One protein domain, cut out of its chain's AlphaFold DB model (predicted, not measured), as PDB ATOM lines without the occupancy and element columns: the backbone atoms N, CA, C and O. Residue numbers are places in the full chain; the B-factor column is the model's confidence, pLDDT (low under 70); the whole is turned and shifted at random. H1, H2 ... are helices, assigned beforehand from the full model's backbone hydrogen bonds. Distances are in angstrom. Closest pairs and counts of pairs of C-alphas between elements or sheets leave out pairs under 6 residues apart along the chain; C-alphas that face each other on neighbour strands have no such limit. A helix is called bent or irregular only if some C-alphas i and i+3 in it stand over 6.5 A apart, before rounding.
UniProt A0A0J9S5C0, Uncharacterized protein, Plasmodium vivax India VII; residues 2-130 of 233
ATOM      1  N   PHE A   2     394.162 541.661 878.276       81.38
ATOM      2  CA  PHE A   2     395.413 542.458 878.322       81.38
ATOM      3  C   PHE A   2     395.788 543.155 877.004       81.38
ATOM      4  O   PHE A   2     396.606 544.071 877.002       81.38
ATOM      5  N   SER A   3     395.170 542.748 875.893       76.56
ATOM      6  CA  SER A   3     395.361 543.352 874.565       76.56
ATOM      7  C   SER A   3     394.258 544.339 874.182       76.56
ATOM      8  O   SER A   3     394.283 544.870 873.077       76.56
ATOM      9  N   ASP A   4     393.275 544.559 875.059       83.88
ATOM     10  CA  ASP A   4     392.151 545.446 874.762       83.88
ATOM     11  C   ASP A   4     392.638 546.892 874.798       83.88
ATOM     12  O   ASP A   4     393.342 547.272 875.733       83.88
ATOM     13  N   VAL A   5     392.219 547.704 873.831       86.38
ATOM     14  CA  VAL A   5     392.474 549.147 873.870       86.38
ATOM     15  C   VAL A   5     391.667 549.746 875.020       86.38
ATOM     16  O   VAL A   5     390.449 549.580 875.093       86.38
ATOM     17  N   LYS A   6     392.353 550.414 875.947       86.25
ATOM     18  CA  LYS A   6     391.751 551.083 877.101       86.25
ATOM     19  C   LYS A   6     391.715 552.589 876.871       86.25
ATOM     20  O   LYS A   6     392.707 553.183 876.455       86.25
ATOM     21  N   SER A   7     390.565 553.185 877.167       87.00
ATOM     22  CA  SER A   7     390.362 554.635 877.225       87.00
ATOM     23  C   SER A   7     390.413 555.183 878.655       87.00
ATOM     24  O   SER A   7     390.613 556.380 878.829       87.00
ATOM     25  N   ASP A   8     390.263 554.319 879.662       88.25
ATOM     26  CA  ASP A   8     390.335 554.664 881.081       88.25
ATOM     27  C   ASP A   8     391.456 553.884 881.785       88.25
ATOM     28  O   ASP A   8     391.647 552.686 881.560       88.25
ATOM     29  N   PHE A   9     392.174 554.597 882.652       92.75
ATOM     30  CA  PHE A   9     393.276 554.110 883.478       92.75
ATOM     31  C   PHE A   9     393.119 554.565 884.933       92.75
ATOM     32  O   PHE A   9     394.110 554.773 885.629       92.75
ATOM     33  N   SER A  10     391.881 554.709 885.406       89.19
ATOM     34  CA  SER A  10     391.536 555.062 886.790       89.19
ATOM     35  C   SER A  10     392.204 554.180 887.857       89.19
ATOM     36  O   SER A  10     392.411 554.627 888.982       89.19
ATOM     37  N   SER A  11     392.615 552.957 887.507       86.94
ATOM     38  CA  SER A  11     393.390 552.064 888.381       86.94
ATOM     39  C   SER A  11     394.875 552.449 888.533       86.94
ATOM     40  O   SER A  11     395.578 551.856 889.354       86.94
ATOM     41  N   VAL A  12     395.375 553.421 887.760       92.75
ATOM     42  CA  VAL A  12     396.765 553.900 887.778       92.75
ATOM     43  C   VAL A  12     396.840 555.219 888.540       92.75
ATOM     44  O   VAL A  12     396.620 556.298 887.992       92.75
ATOM     45  N   THR A  13     397.166 555.145 889.827       90.19
ATOM     46  CA  THR A  13     397.135 556.300 890.734       90.19
ATOM     47  C   THR A  13     398.418 556.426 891.554       90.19
ATOM     48  O   THR A  13     399.302 555.566 891.513       90.19
ATOM     49  N   GLY A  14     398.535 557.538 892.286       90.31
ATOM     50  CA  GLY A  14     399.572 557.744 893.294       90.31
ATOM     51  C   GLY A  14     400.997 557.651 892.749       90.31
ATOM     52  O   GLY A  14     401.357 558.310 891.772       90.31
ATOM     53  N   THR A  15     401.815 556.831 893.410       90.62
ATOM     54  CA  THR A  15     403.245 556.671 893.115       90.62
ATOM     55  C   THR A  15     403.492 556.151 891.700       90.62
ATOM     56  O   THR A  15     404.377 556.666 891.023       90.62
ATOM     57  N   TYR A  16     402.672 555.222 891.202       94.19
ATOM     58  CA  TYR A  16     402.823 554.681 889.847       94.19
ATOM     59  C   TYR A  16     402.600 555.738 888.770       94.19
ATOM     60  O   TYR A  16     403.385 555.831 887.828       94.19
ATOM     61  N   LEU A  17     401.564 556.569 888.920       94.94
ATOM     62  CA  LEU A  17     401.290 557.643 887.968       94.94
ATOM     63  C   LEU A  17     402.454 558.644 887.916       94.94
ATOM     64  O   LEU A  17     402.839 559.079 886.831       94.94
ATOM     65  N   ASN A  18     403.046 558.974 889.068       93.88
ATOM     66  CA  ASN A  18     404.214 559.854 889.134       93.88
ATOM     67  C   ASN A  18     405.444 559.229 888.462       93.88
ATOM     68  O   ASN A  18     406.109 559.906 887.679       93.88
ATOM     69  N   THR A  19     405.707 557.938 888.688       94.19
ATOM     70  CA  THR A  19     406.782 557.205 887.999       94.19
ATOM     71  C   THR A  19     406.589 557.225 886.480       94.19
ATOM     72  O   THR A  19     407.524 557.527 885.743       94.19
ATOM     73  N   ILE A  20     405.369 556.965 885.999       96.06
ATOM     74  CA  ILE A  20     405.051 556.881 884.563       96.06
ATOM     75  C   ILE A  20     405.156 558.242 883.867       96.06
ATOM     76  O   ILE A  20     405.630 558.322 882.731       96.06
ATOM     77  N   LYS A  21     404.733 559.325 884.534       94.62
ATOM     78  CA  LYS A  21     404.807 560.691 883.987       94.62
ATOM     79  C   LYS A  21     406.230 561.082 883.574       94.62
ATOM     80  O   LYS A  21     406.385 561.742 882.550       94.62
ATOM     81  N   ASN A  22     407.232 560.616 884.320       92.19
ATOM     82  CA  ASN A  22     408.645 560.943 884.121       92.19
ATOM     83  C   ASN A  22     409.354 560.068 883.072       92.19
ATOM     84  O   ASN A  22     410.551 560.226 882.854       92.19
ATOM     85  N   ILE A  23     408.654 559.131 882.428       93.19
ATOM     86  CA  ILE A  23     409.217 558.353 881.320       93.19
ATOM     87  C   ILE A  23     409.185 559.227 880.062       93.19
ATOM     88  O   ILE A  23     408.129 559.724 879.681       93.19
ATOM     89  N   GLU A  24     410.318 559.442 879.409       90.25
ATOM     90  CA  GLU A  24     410.374 560.278 878.201       90.25
ATOM     91  C   GLU A  24     409.879 559.519 876.970       90.25
ATOM     92  O   GLU A  24     409.066 560.031 876.201       90.25
ATOM     93  N   ASP A  25     410.303 558.261 876.842       90.75
ATOM     94  CA  ASP A  25     409.924 557.370 875.755       90.75
ATOM     95  C   ASP A  25     408.394 557.131 875.748       90.75
ATOM     96  O   ASP A  25     407.849 556.543 876.694       90.75
ATOM     97  N   PRO A  26     407.664 557.570 874.701       91.94
ATOM     98  CA  PRO A  26     406.214 557.423 874.630       91.94
ATOM     99  C   PRO A  26     405.754 555.961 874.577       91.94
ATOM    100  O   PRO A  26     404.679 555.650 875.097       91.94
ATOM    101  N   ILE A  27     406.547 555.054 873.998       94.06
ATOM    102  CA  ILE A  27     406.220 553.628 873.926       94.06
ATOM    103  C   ILE A  27     406.344 553.010 875.319       94.06
ATOM    104  O   ILE A  27     405.402 552.365 875.786       94.06
ATOM    105  N   LEU A  28     407.448 553.256 876.028       95.69
ATOM    106  CA  LEU A  28     407.629 552.781 877.403       95.69
ATOM    107  C   LEU A  28     406.612 553.398 878.359       95.69
ATOM    108  O   LEU A  28     406.093 552.689 879.225       95.69
ATOM    109  N   LYS A  29     406.268 554.678 878.187       95.56
ATOM    110  CA  LYS A  29     405.207 555.342 878.957       95.56
ATOM    111  C   LYS A  29     403.877 554.617 878.780       95.56
ATOM    112  O   LYS A  29     403.203 554.308 879.761       95.56
ATOM    113  N   HIS A  30     403.530 554.293 877.537       95.19
ATOM    114  CA  HIS A  30     402.300 553.577 877.221       95.19
ATOM    115  C   HIS A  30     402.304 552.146 877.773       95.19
ATOM    116  O   HIS A  30     401.343 551.729 878.417       95.19
ATOM    117  N   ILE A  31     403.400 551.402 877.593       97.00
ATOM    118  CA  ILE A  31     403.549 550.046 878.143       97.00
ATOM    119  C   ILE A  31     403.429 550.069 879.669       97.00
ATOM    120  O   ILE A  31     402.717 549.240 880.230       97.00
ATOM    121  N   SER A  32     404.057 551.039 880.333       97.25
ATOM    122  CA  SER A  32     404.003 551.198 881.791       97.25
ATOM    123  C   SER A  32     402.584 551.466 882.294       97.25
ATOM    124  O   SER A  32     402.143 550.853 883.268       97.25
ATOM    125  N   LEU A  33     401.841 552.332 881.600       96.56
ATOM    126  CA  LEU A  33     400.444 552.632 881.911       96.56
ATOM    127  C   LEU A  33     399.569 551.371 881.841       96.56
ATOM    128  O   LEU A  33     398.808 551.077 882.767       96.56
ATOM    129  N   TYR A  34     399.727 550.586 880.774       97.19
ATOM    130  CA  TYR A  34     399.015 549.320 880.627       97.19
ATOM    131  C   TYR A  34     399.469 548.270 881.632       97.19
ATOM    132  O   TYR A  34     398.628 547.517 882.110       97.19
ATOM    133  N   LEU A  35     400.759 548.208 881.967       96.44
ATOM    134  CA  LEU A  35     401.277 547.245 882.932       96.44
ATOM    135  C   LEU A  35     400.593 547.420 884.289       96.44
ATOM    136  O   LEU A  35     400.038 546.454 884.809       96.44
ATOM    137  N   VAL A  36     400.570 548.641 884.827       95.56
ATOM    138  CA  VAL A  36     399.948 548.915 886.134       95.56
ATOM    139  C   VAL A  36     398.452 548.617 886.090       95.56
ATOM    140  O   VAL A  36     397.939 547.912 886.959       95.56
ATOM    141  N   ASN A  37     397.757 549.074 885.046       94.69
ATOM    142  CA  ASN A  37     396.325 548.825 884.909       94.69
ATOM    143  C   ASN A  37     396.000 547.330 884.785       94.69
ATOM    144  O   ASN A  37     395.101 546.822 885.455       94.69
ATOM    145  N   ASN A  38     396.741 546.604 883.950       94.38
ATOM    146  CA  ASN A  38     396.554 545.170 883.758       94.38
ATOM    147  C   ASN A  38     396.868 544.391 885.038       94.38
ATOM    148  O   ASN A  38     396.115 543.479 885.378       94.38
ATOM    149  N   TYR A  39     397.929 544.763 885.758       93.25
ATOM    150  CA  TYR A  39     398.287 544.150 887.036       93.25
ATOM    151  C   TYR A  39     397.170 544.342 888.064       93.25
ATOM    152  O   TYR A  39     396.676 543.364 888.623       93.25
ATOM    153  N   ASN A  40     396.721 545.584 888.268       91.12
ATOM    154  CA  ASN A  40     395.698 545.912 889.262       91.12
ATOM    155  C   ASN A  40     394.363 545.220 888.961       91.12
ATOM    156  O   ASN A  40     393.748 544.655 889.864       91.12
ATOM    157  N   ASN A  41     393.955 545.182 887.690       90.25
ATOM    158  CA  ASN A  41     392.720 544.515 887.275       90.25
ATOM    159  C   ASN A  41     392.809 542.982 887.346       90.25
ATOM    160  O   ASN A  41     391.805 542.316 887.580       90.25
ATOM    161  N   ALA A  42     393.994 542.405 887.137       90.31
ATOM    162  CA  ALA A  42     394.193 540.960 887.223       90.31
ATOM    163  C   ALA A  42     394.424 540.465 888.656       90.31
ATOM    164  O   ALA A  42     394.210 539.281 888.918       90.31
ATOM    165  N   LYS A  43     394.817 541.353 889.577       88.75
ATOM    166  CA  LYS A  43     395.156 541.024 890.967       88.75
ATOM    167  C   LYS A  43     394.121 540.146 891.685       88.75
ATOM    168  O   LYS A  43     394.537 539.167 892.305       88.75
ATOM    169  N   PRO A  44     392.799 540.397 891.582       87.81
ATOM    170  CA  PRO A  44     391.790 539.542 892.217       87.81
ATOM    171  C   PRO A  44     391.783 538.089 891.716       87.81
ATOM    172  O   PRO A  44     391.230 537.215 892.377       87.81
ATOM    173  N   HIS A  45     392.380 537.828 890.552       88.38
ATOM    174  CA  HIS A  45     392.409 536.523 889.893       88.38
ATOM    175  C   HIS A  45     393.745 535.788 890.046       88.38
ATOM    176  O   HIS A  45     393.886 534.679 889.526       88.38
ATOM    177  N   PHE A  46     394.723 536.383 890.733       87.88
ATOM    178  CA  PHE A  46     395.981 535.709 891.036       87.88
ATOM    179  C   PHE A  46     395.763 534.572 892.047       87.88
ATOM    180  O   PHE A  46     394.838 534.585 892.862       87.88
ATOM    181  N   CYS A  47     396.615 533.553 891.993       79.88
ATOM    182  CA  CYS A  47     396.555 532.398 892.882       79.88
ATOM    183  C   CYS A  47     397.435 532.612 894.116       79.88
ATOM    184  O   CYS A  47     398.629 532.880 894.007       79.88
ATOM    185  N   LYS A  48     396.883 532.367 895.310       69.12
ATOM    186  CA  LYS A  48     397.632 532.441 896.583       69.12
ATOM    187  C   LYS A  48     398.808 531.467 896.674       69.12
ATOM    188  O   LYS A  48     399.727 531.693 897.448       69.12
ATOM    189  N   SER A  49     398.774 530.372 895.915       64.19
ATOM    190  CA  SER A  49     399.735 529.271 896.023       64.19
ATOM    191  C   SER A  49     401.066 529.507 895.299       64.19
ATOM    192  O   SER A  49     401.924 528.631 895.349       64.19
ATOM    193  N   GLY A  50     401.246 530.634 894.597       56.88
ATOM    194  CA  GLY A  50     402.506 530.981 893.919       56.88
ATOM    195  C   GLY A  50     402.895 530.078 892.736       56.88
ATOM    196  O   GLY A  50     403.940 530.280 892.122       56.88
ATOM    197  N   ASN A  51     402.077 529.082 892.371       63.69
ATOM    198  CA  ASN A  51     402.354 528.209 891.234       63.69
ATOM    199  C   ASN A  51     401.886 528.864 889.921       63.69
ATOM    200  O   ASN A  51     400.695 528.858 889.604       63.69
ATOM    201  N   HIS A  52     402.838 529.367 889.132       59.19
ATOM    202  CA  HIS A  52     402.605 530.022 887.839       59.19
ATOM    203  C   HIS A  52     401.858 529.152 886.808       59.19
ATOM    204  O   HIS A  52     401.186 529.693 885.935       59.19
ATOM    205  N   VAL A  53     401.935 527.816 886.904       62.31
ATOM    206  CA  VAL A  53     401.210 526.888 886.012       62.31
ATOM    207  C   VAL A  53     399.710 526.893 886.322       62.31
ATOM    208  O   VAL A  53     398.879 526.684 885.439       62.31
ATOM    209  N   LYS A  54     399.349 527.147 887.584       71.12
ATOM    210  CA  LYS A  54     397.953 527.222 888.037       71.12
ATOM    211  C   LYS A  54     397.402 528.650 887.970       71.12
ATOM    212  O   LYS A  54     396.198 528.821 887.785       71.12
ATOM    213  N   ASP A  55     398.269 529.658 888.045       86.44
ATOM    214  CA  ASP A  55     397.896 531.067 887.941       86.44
ATOM    215  C   ASP A  55     397.810 531.544 886.482       86.44
ATOM    216  O   ASP A  55     398.715 532.183 885.939       86.44
ATOM    217  N   LYS A  56     396.683 531.239 885.830       87.94
ATOM    218  CA  LYS A  56     396.431 531.649 884.439       87.94
ATOM    219  C   LYS A  56     396.447 533.169 884.258       87.94
ATOM    220  O   LYS A  56     396.866 533.638 883.201       87.94
ATOM    221  N   ALA A  57     395.985 533.937 885.244       90.12
ATOM    222  CA  ALA A  57     395.955 535.395 885.157       90.12
ATOM    223  C   ALA A  57     397.382 535.961 885.158       90.12
ATOM    224  O   ALA A  57     397.744 536.711 884.247       90.12
ATOM    225  N   CYS A  58     398.214 535.521 886.101       89.44
ATOM    226  CA  CYS A  58     399.618 535.910 886.170       89.44
ATOM    227  C   CYS A  58     400.430 535.402 884.967       89.44
ATOM    228  O   CYS A  58     401.232 536.145 884.401       89.44
ATOM    229  N   SER A  59     400.196 534.164 884.522       89.38
ATOM    230  CA  SER A  59     400.848 533.602 883.332       89.38
ATOM    231  C   SER A  59     400.533 534.419 882.073       89.38
ATOM    232  O   SER A  59     401.432 534.770 881.307       89.38
ATOM    233  N   ASN A  60     399.268 534.805 881.885       91.44
ATOM    234  CA  ASN A  60     398.863 535.650 880.765       91.44
ATOM    235  C   ASN A  60     399.456 537.064 880.844       91.44
ATOM    236  O   ASN A  60     399.817 537.611 879.801       91.44
ATOM    237  N   LEU A  61     399.573 537.641 882.045       93.06
ATOM    238  CA  LEU A  61     400.192 538.952 882.244       93.06
ATOM    239  C   LEU A  61     401.691 538.921 881.914       93.06
ATOM    240  O   LEU A  61     402.165 539.778 881.173       93.06
ATOM    241  N   ASN A  62     402.412 537.901 882.395       92.75
ATOM    242  CA  ASN A  62     403.820 537.681 882.056       92.75
ATOM    243  C   ASN A  62     404.013 537.548 880.544       92.75
ATOM    244  O   ASN A  62     404.811 538.276 879.963       92.75
ATOM    245  N   ARG A  63     403.216 536.695 879.890       92.06
ATOM    246  CA  ARG A  63     403.288 536.504 878.436       92.06
ATOM    247  C   ARG A  63     403.024 537.796 877.664       92.06
ATOM    248  O   ARG A  63     403.719 538.075 876.693       92.06
ATOM    249  N   TRP A  64     402.022 538.576 878.075       94.69
ATOM    250  CA  TRP A  64     401.753 539.880 877.465       94.69
ATOM    251  C   TRP A  64     402.959 540.813 877.610       94.69
ATOM    252  O   TRP A  64     403.372 541.435 876.632       94.69
ATOM    253  N   LEU A  65     403.558 540.868 878.800       95.25
ATOM    254  CA  LEU A  65     404.710 541.722 879.060       95.25
ATOM    255  C   LEU A  65     405.943 541.280 878.254       95.25
ATOM    256  O   LEU A  65     406.602 542.124 877.649       95.25
ATOM    257  N   ASP A  66     406.198 539.973 878.157       93.50
ATOM    258  CA  ASP A  66     407.293 539.394 877.365       93.50
ATOM    259  C   ASP A  66     407.136 539.679 875.865       93.50
ATOM    260  O   ASP A  66     408.114 539.965 875.172       93.50
ATOM    261  N   GLN A  67     405.901 539.676 875.352       92.25
ATOM    262  CA  GLN A  67     405.623 540.093 873.975       92.25
ATOM    263  C   GLN A  67     405.969 541.569 873.756       92.25
ATOM    264  O   GLN A  67     406.591 541.909 872.749       92.25
ATOM    265  N   LYS A  68     405.607 542.451 874.698       94.38
ATOM    266  CA  LYS A  68     405.974 543.875 874.619       94.38
ATOM    267  C   LYS A  68     407.487 544.073 874.709       94.38
ATOM    268  O   LYS A  68     408.023 544.842 873.912       94.38
ATOM    269  N   LYS A  69     408.171 543.326 875.584       93.75
ATOM    270  CA  LYS A  69     409.640 543.311 875.699       93.75
ATOM    271  C   LYS A  69     410.283 542.919 874.381       93.75
ATOM    272  O   LYS A  69     411.163 543.624 873.896       93.75
ATOM    273  N   SER A  70     409.816 541.829 873.777       90.62
ATOM    274  CA  SER A  70     410.345 541.328 872.509       90.62
ATOM    275  C   SER A  70     410.226 542.354 871.388       90.62
ATOM    276  O   SER A  70     411.211 542.635 870.712       90.62
ATOM    277  N   ILE A  71     409.060 542.984 871.250       90.25
ATOM    278  CA  ILE A  71     408.830 544.007 870.225       90.25
ATOM    279  C   ILE A  71     409.717 545.231 870.472       90.25
ATOM    280  O   ILE A  71     410.421 545.674 869.569       90.25
ATOM    281  N   TYR A  72     409.717 545.765 871.694       91.81
ATOM    282  CA  TYR A  72     410.438 547.000 872.005       91.81
ATOM    283  C   TYR A  72     411.962 546.833 871.922       91.81
ATOM    284  O   TYR A  72     412.666 547.723 871.449       91.81
ATOM    285  N   THR A  73     412.481 545.682 872.353       91.00
ATOM    286  CA  THR A  73     413.926 545.401 872.387       91.00
ATOM    287  C   THR A  73     414.443 544.705 871.126       91.00
ATOM    288  O   THR A  73     415.635 544.413 871.048       91.00
ATOM    289  N   SER A  74     413.572 544.430 870.146       88.81
ATOM    290  CA  SER A  74     413.881 543.577 868.988       88.81
ATOM    291  C   SER A  74     414.503 542.245 869.413       88.81
ATOM    292  O   SER A  74     415.625 541.908 869.032       88.81
ATOM    293  N   ALA A  75     413.800 541.530 870.290       88.00
ATOM    294  CA  ALA A  75     414.281 540.317 870.938       88.00
ATOM    295  C   ALA A  75     415.689 540.490 871.549       88.00
ATOM    296  O   ALA A  75     416.590 539.701 871.292       88.00
ATOM    297  N   THR A  76     415.894 541.551 872.335       87.75
ATOM    298  CA  THR A  76     417.181 541.950 872.949       87.75
ATOM    299  C   THR A  76     418.318 542.343 871.999       87.75
ATOM    300  O   THR A  76     419.385 542.734 872.468       87.75
ATOM    301  N   THR A  77     418.095 542.346 870.683       86.69
ATOM    302  CA  THR A  77     419.094 542.800 869.698       86.69
ATOM    303  C   THR A  77     419.413 544.290 869.866       86.69
ATOM    304  O   THR A  77     420.556 544.715 869.697       86.69
ATOM    305  N   CYS A  78     418.422 545.099 870.254       88.44
ATOM    306  CA  CYS A  78     418.608 546.526 870.498       88.44
ATOM    307  C   CYS A  78     419.018 546.778 871.953       88.44
ATOM    308  O   CYS A  78     418.184 546.810 872.863       88.44
ATOM    309  N   LYS A  79     420.323 546.981 872.169       89.81
ATOM    310  CA  LYS A  79     420.915 547.143 873.506       89.81
ATOM    311  C   LYS A  79     420.356 548.348 874.276       89.81
ATOM    312  O   LYS A  79     419.898 548.162 875.398       89.81
ATOM    313  N   LYS A  80     420.307 549.541 873.666       90.69
ATOM    314  CA  LYS A  80     419.756 550.757 874.305       90.69
ATOM    315  C   LYS A  80     418.303 550.559 874.754       90.69
ATOM    316  O   LYS A  80     417.944 550.900 875.876       90.69
ATOM    317  N   ASN A  81     417.479 549.930 873.914       92.44
ATOM    318  CA  ASN A  81     416.090 549.608 874.246       92.44
ATOM    319  C   ASN A  81     416.015 548.571 875.376       92.44
ATOM    320  O   ASN A  81     415.146 548.651 876.236       92.44
ATOM    321  N   SER A  82     416.930 547.604 875.412       93.00
ATOM    322  CA  SER A  82     417.001 546.632 876.511       93.00
ATOM    323  C   SER A  82     417.350 547.310 877.841       93.00
ATOM    324  O   SER A  82     416.716 547.033 878.855       93.00
ATOM    325  N   GLU A  83     418.294 548.252 877.834       94.44
ATOM    326  CA  GLU A  83     418.655 549.056 879.009       94.44
ATOM    327  C   GLU A  83     417.486 549.940 879.472       94.44
ATOM    328  O   GLU A  83     417.159 549.968 880.661       94.44
ATOM    329  N   ALA A  84     416.804 550.611 878.538       94.69
ATOM    330  CA  ALA A  84     415.626 551.424 878.832       94.69
ATOM    331  C   ALA A  84     414.469 550.577 879.389       94.69
ATOM    332  O   ALA A  84     413.810 550.979 880.353       94.69
ATOM    333  N   TRP A  85     414.259 549.376 878.845       95.94
ATOM    334  CA  TRP A  85     413.286 548.418 879.361       95.94
ATOM    335  C   TRP A  85     413.573 548.063 880.820       95.94
ATOM    336  O   TRP A  85     412.682 548.179 881.662       95.94
ATOM    337  N   THR A  86     414.811 547.686 881.140       95.75
ATOM    338  CA  THR A  86     415.184 547.326 882.513       95.75
ATOM    339  C   THR A  86     415.065 548.508 883.468       95.75
ATOM    340  O   THR A  86     414.507 548.371 884.558       95.75
ATOM    341  N   LYS A  87     415.498 549.698 883.041       96.19
ATOM    342  CA  LYS A  87     415.380 550.925 883.838       96.19
ATOM    343  C   LYS A  87     413.928 551.250 884.196       96.19
ATOM    344  O   LYS A  87     413.660 551.651 885.325       96.19
ATOM    345  N   HIS A  88     413.005 551.116 883.244       96.44
ATOM    346  CA  HIS A  88     411.637 551.608 883.410       96.44
ATOM    347  C   HIS A  88     410.629 550.504 883.739       96.44
ATOM    348  O   HIS A  88     409.907 550.613 884.727       96.44
ATOM    349  N   ILE A  89     410.569 549.444 882.936       97.44
ATOM    350  CA  ILE A  89     409.527 548.418 883.037       97.44
ATOM    351  C   ILE A  89     409.842 547.402 884.132       97.44
ATOM    352  O   ILE A  89     408.972 547.123 884.957       97.44
ATOM    353  N   ASP A  90     411.072 546.885 884.175       96.06
ATOM    354  CA  ASP A  90     411.447 545.894 885.195       96.06
ATOM    355  C   ASP A  90     411.412 546.540 886.595       96.06
ATOM    356  O   ASP A  90     410.809 545.988 887.517       96.06
ATOM    357  N   SER A  91     411.918 547.775 886.733       95.56
ATOM    358  CA  SER A  91     411.804 548.551 887.982       95.56
ATOM    359  C   SER A  91     410.349 548.793 888.408       95.56
ATOM    360  O   SER A  91     410.018 548.683 889.592       95.56
ATOM    361  N   LEU A  92     409.452 549.094 887.463       96.44
ATOM    362  CA  LEU A  92     408.031 549.282 887.759       96.44
ATOM    363  C   LEU A  92     407.361 547.975 888.207       96.44
ATOM    364  O   LEU A  92     406.549 547.997 889.133       96.44
ATOM    365  N   TRP A  93     407.720 546.838 887.602       95.25
ATOM    366  CA  TRP A  93     407.257 545.529 888.064       95.25
ATOM    367  C   TRP A  93     407.705 545.247 889.499       95.25
ATOM    368  O   TRP A  93     406.897 544.808 890.315       95.25
ATOM    369  N   GLU A  94     408.967 545.513 889.837       92.62
ATOM    370  CA  GLU A  94     409.458 545.327 891.205       92.62
ATOM    371  C   GLU A  94     408.693 546.182 892.218       92.62
ATOM    372  O   GLU A  94     408.400 545.713 893.318       92.62
ATOM    373  N   GLN A  95     408.350 547.423 891.865       92.25
ATOM    374  CA  GLN A  95     407.516 548.276 892.716       92.25
ATOM    375  C   GLN A  95     406.117 547.678 892.900       92.25
ATOM    376  O   GLN A  95     405.614 547.645 894.023       92.25
ATOM    377  N   LEU A  96     405.507 547.163 891.826       91.75
ATOM    378  CA  LEU A  96     404.224 546.458 891.899       91.75
ATOM    379  C   LEU A  96     404.316 545.209 892.785       91.75
ATOM    380  O   LEU A  96     403.396 544.955 893.556       91.75
ATOM    381  N   ASP A  97     405.404 544.443 892.713       85.62
ATOM    382  CA  ASP A  97     405.588 543.250 893.549       85.62
ATOM    383  C   ASP A  97     405.816 543.603 895.028       85.62
ATOM    384  O   ASP A  97     405.258 542.944 895.903       85.62
ATOM    385  N   LYS A  98     406.588 544.662 895.314       85.44
ATOM    386  CA  LYS A  98     406.904 545.115 896.683       85.44
ATOM    387  C   LYS A  98     405.712 545.748 897.399       85.44
ATOM    388  O   LYS A  98     405.534 545.522 898.589       85.44
ATOM    389  N   ASN A  99     404.905 546.536 896.692       81.44
ATOM    390  CA  ASN A  99     403.810 547.307 897.295       81.44
ATOM    391  C   ASN A  99     402.509 546.505 897.462       81.44
ATOM    392  O   ASN A  99     401.504 547.052 897.917       81.44
ATOM    393  N   ASN A 100     402.478 545.241 897.032       71.62
ATOM    394  CA  ASN A 100     401.283 544.411 897.088       71.62
ATOM    395  C   ASN A 100     401.435 543.293 898.121       71.62
ATOM    396  O   ASN A 100     402.004 542.241 897.840       71.62
ATOM    397  N   ASP A 101     400.821 543.491 899.286       66.56
ATOM    398  CA  ASP A 101     400.714 542.449 900.304       66.56
ATOM    399  C   ASP A 101     399.753 541.333 899.852       66.56
ATOM    400  O   ASP A 101     398.660 541.576 899.324       66.56
ATOM    401  N   GLY A 102     400.154 540.078 900.069       70.00
ATOM    402  CA  GLY A 102     399.318 538.901 899.833       70.00
ATOM    403  C   GLY A 102     399.466 538.273 898.444       70.00
ATOM    404  O   GLY A 102     400.521 537.745 898.099       70.00
ATOM    405  N   THR A 103     398.369 538.207 897.682       74.06
ATOM    406  CA  THR A 103     398.340 537.460 896.410       74.06
ATOM    407  C   THR A 103     398.961 538.294 895.297       74.06
ATOM    408  O   THR A 103     398.384 539.303 894.885       74.06
ATOM    409  N   LYS A 104     400.130 537.868 894.821       83.56
ATOM    410  CA  LYS A 104     400.940 538.588 893.838       83.56
ATOM    411  C   LYS A 104     401.222 537.742 892.608       83.56
ATOM    412  O   LYS A 104     401.247 536.514 892.679       83.56
ATOM    413  N   CYS A 105     401.471 538.415 891.493       87.38
ATOM    414  CA  CYS A 105     401.950 537.755 890.292       87.38
ATOM    415  C   CYS A 105     403.477 537.689 890.310       87.38
ATOM    416  O   CYS A 105     404.150 538.714 890.232       87.38
ATOM    417  N   ILE A 106     404.022 536.475 890.393       87.06
ATOM    418  CA  ILE A 106     405.466 536.251 890.291       87.06
ATOM    419  C   ILE A 106     405.896 536.526 888.846       87.06
ATOM    420  O   ILE A 106     405.332 535.963 887.901       87.06
ATOM    421  N   ARG A 107     406.907 537.387 888.671       89.44
ATOM    422  CA  ARG A 107     407.546 537.576 887.367       89.44
ATOM    423  C   ARG A 107     408.194 536.264 886.949       89.44
ATOM    424  O   ARG A 107     409.051 535.745 887.655       89.44
ATOM    425  N   ASN A 108     407.812 535.759 885.790       86.50
ATOM    426  CA  ASN A 108     408.472 534.640 885.145       86.50
ATOM    427  C   ASN A 108     408.686 535.015 883.682       86.50
ATOM    428  O   ASN A 108     407.721 535.063 882.919       86.50
ATOM    429  N   GLU A 109     409.926 535.340 883.315       83.06
ATOM    430  CA  GLU A 109     410.259 535.682 881.933       83.06
ATOM    431  C   GLU A 109     410.214 534.416 881.075       83.06
ATOM    432  O   GLU A 109     411.091 533.557 881.169       83.06
ATOM    433  N   ILE A 110     409.205 534.305 880.212       75.94
ATOM    434  CA  ILE A 110     409.146 533.290 879.158       75.94
ATOM    435  C   ILE A 110     409.480 534.006 877.851       75.94
ATOM    436  O   ILE A 110     408.643 534.232 876.978       75.94
ATOM    437  N   PHE A 111     410.737 534.428 877.763       73.06
ATOM    438  CA  PHE A 111     411.249 535.265 876.690       73.06
ATOM    439  C   PHE A 111     412.380 534.546 875.947       73.06
ATOM    440  O   PHE A 111     413.359 534.113 876.556       73.06
ATOM    441  N   SER A 112     412.261 534.436 874.620       69.56
ATOM    442  CA  SER A 112     413.348 533.932 873.778       69.56
ATOM    443  C   SER A 112     414.274 535.079 873.385       69.56
ATOM    444  O   SER A 112     413.910 535.925 872.564       69.56
ATOM    445  N   LYS A 113     415.485 535.069 873.953       67.81
ATOM    446  CA  LYS A 113     416.572 536.022 873.663       67.81
ATOM    447  C   LYS A 113     417.122 535.905 872.234       67.81
ATOM    448  O   LYS A 113     417.856 536.774 871.795       67.81
ATOM    449  N   GLU A 114     416.758 534.843 871.516       65.50
ATOM    450  CA  GLU A 114     417.345 534.454 870.227       65.50
ATOM    451  C   GLU A 114     416.261 534.272 869.158       65.50
ATOM    452  O   GLU A 114     416.294 533.344 868.349       65.50
ATOM    453  N   SER A 115     415.232 535.124 869.171       67.50
ATOM    454  CA  SER A 115     414.182 535.052 868.151       67.50
ATOM    455  C   SER A 115     414.747 535.455 866.787       67.50
ATOM    456  O   SER A 115     414.801 536.635 866.438       67.50
ATOM    457  N   ASN A 116     415.172 534.452 866.020       68.94
ATOM    458  CA  ASN A 116     415.716 534.628 864.683       68.94
ATOM    459  C   ASN A 116     414.595 535.003 863.709       68.94
ATOM    460  O   ASN A 116     413.644 534.241 863.514       68.94
ATOM    461  N   LEU A 117     414.715 536.170 863.075       71.69
ATOM    462  CA  LEU A 117     413.859 536.507 861.945       71.69
ATOM    463  C   LEU A 117     414.200 535.597 860.757       71.69
ATOM    464  O   LEU A 117     415.374 535.285 860.536       71.69
ATOM    465  N   PRO A 118     413.203 535.200 859.949       81.25
ATOM    466  CA  PRO A 118     413.460 534.601 858.648       81.25
ATOM    467  C   PRO A 118     414.457 535.445 857.840       81.25
ATOM    468  O   PRO A 118     414.262 536.648 857.708       81.25
ATOM    469  N   GLN A 119     415.472 534.813 857.236       76.19
ATOM    470  CA  GLN A 119     416.544 535.494 856.478       76.19
ATOM    471  C   GLN A 119     416.049 536.414 855.349       76.19
ATOM    472  O   GLN A 119     416.778 537.293 854.908       76.19
ATOM    473  N   LYS A 120     414.821 536.202 854.855       83.62
ATOM    474  CA  LYS A 120     414.196 537.042 853.820       83.62
ATOM    475  C   LYS A 120     413.682 538.383 854.352       83.62
ATOM    476  O   LYS A 120     413.328 539.241 853.550       83.62
ATOM    477  N   LEU A 121     413.568 538.543 855.669       79.25
ATOM    478  CA  LEU A 121     413.204 539.811 856.285       79.25
ATOM    479  C   LEU A 121     414.454 540.657 856.486       79.25
ATOM    480  O   LEU A 121     415.521 540.144 856.821       79.25
ATOM    481  N   ASN A 122     414.295 541.966 856.323       74.88
ATOM    482  CA  ASN A 122     415.351 542.903 856.668       74.88
ATOM    483  C   ASN A 122     415.706 542.757 858.159       74.88
ATOM    484  O   ASN A 122     414.810 542.526 858.981       74.88
ATOM    485  N   PRO A 123     416.994 542.894 858.518       73.06
ATOM    486  CA  PRO A 123     417.413 542.855 859.909       73.06
ATOM    487  C   PRO A 123     416.724 543.958 860.719       73.06
ATOM    488  O   PRO A 123     416.314 544.993 860.182       73.06
ATOM    489  N   TYR A 124     416.611 543.737 862.029       72.75
ATOM    490  CA  TYR A 124     416.035 544.719 862.939       72.75
ATOM    491  C   TYR A 124     416.766 546.056 862.814       72.75
ATOM    492  O   TYR A 124     417.983 546.139 862.974       72.75
ATOM    493  N   THR A 125     416.003 547.116 862.562       76.06
ATOM    494  CA  THR A 125     416.506 548.482 862.682       76.06
ATOM    495  C   THR A 125     416.213 548.951 864.097       76.06
ATOM    496  O   THR A 125     415.052 549.087 864.481       76.06
ATOM    497  N   CYS A 126     417.262 549.167 864.891       81.50
ATOM    498  CA  CYS A 126     417.112 549.760 866.211       81.50
ATOM    499  C   CYS A 126     416.813 551.247 866.045       81.50
ATOM    500  O   CYS A 126     417.721 552.052 865.851       81.50
ATOM    501  N   TYR A 127     415.530 551.596 866.080       68.19
ATOM    502  CA  TYR A 127     415.110 552.988 866.068       68.19
ATOM    503  C   TYR A 127     415.491 553.630 867.399       68.19
ATOM    504  O   TYR A 127     414.926 553.310 868.449       68.19
ATOM    505  N   GLU A 128     416.456 554.540 867.347       69.00
ATOM    506  CA  GLU A 128     416.675 555.474 868.439       69.00
ATOM    507  C   GLU A 128     415.435 556.367 868.533       69.00
ATOM    508  O   GLU A 128     414.951 556.895 867.528       69.00
ATOM    509  N   HIS A 129     414.858 556.468 869.731       64.56
ATOM    510  CA  HIS A 129     413.767 557.405 869.959       64.56
ATOM    511  C   HIS A 129     414.314 558.811 869.745       64.56
ATOM    512  O   HIS A 129     415.422 559.083 870.194       64.56
ATOM    513  N   VAL A 130     413.555 559.609 868.982       54.88
ATOM    514  CA  VAL A 130     413.832 560.974 868.499       54.88
ATOM    515  C   VAL A 130     415.147 561.548 869.044       54.88
ATOM    516  O   VAL A 130     415.214 561.811 870.244       54.88
TER     517      VAL A 130
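AT A GLANCE: This is residues 2 to 130 of the 233 residues of an uncharacterized protein of Plasmodium vivax India VII (UniProt A0A0J9S5C0). Helices H1, H2 and H3 make a layer side by side, and H4, bent but nearly straight, lies over one face of it. The 129 printed residues hold four named helices, H1 to H4 in chain order, class all helix. The whole is compact, radius of gyration of the C-alphas 15.4 A, spanning 46 by 34 by 25 A.

IN THESE COORDINATES: H1, residues 14 to 21, begins at C-alpha (399.572, 557.744, 893.294). H2, residues 26 to 45, 29.3 A, is irregular: C-alphas 41 and 44 are 7.1 A apart. H3, residues 56 to 73, measures 25.3 A. H4, residues 79 to 98, one helix by its hydrogen bonds, is bent, C-alphas 87 and 90 being 6.5 A apart; its arms are H4a, residues 79 to 87, and H4b, residues 90 to 98, and C-alpha 98 is at (406.904, 545.115, 896.683).

HOW THE PARTS SIT: Hairpin H2 and H3 touch, closest C-alphas His 45 and Ala 57, 6.0 A. Hairpin H1 and H2 touch at Ile 20 and Lys 29, closest C-alphas, 5.8 A. H4b is close to H2 but not clearly touching, closest C-alphas Ser 32 and Leu 92, 7.5 A. O i to N i+4 pairs are within hydrogen-bond range throughout H1, H3, H4a and H4b, and 14 of 16 in H2.

THE WHOLE: The printed part has no cut. Residues 99 to 130 hold no named element; pLDDT is under 70 at 48 to 53, 101, 112 to 116 and 127 to 130.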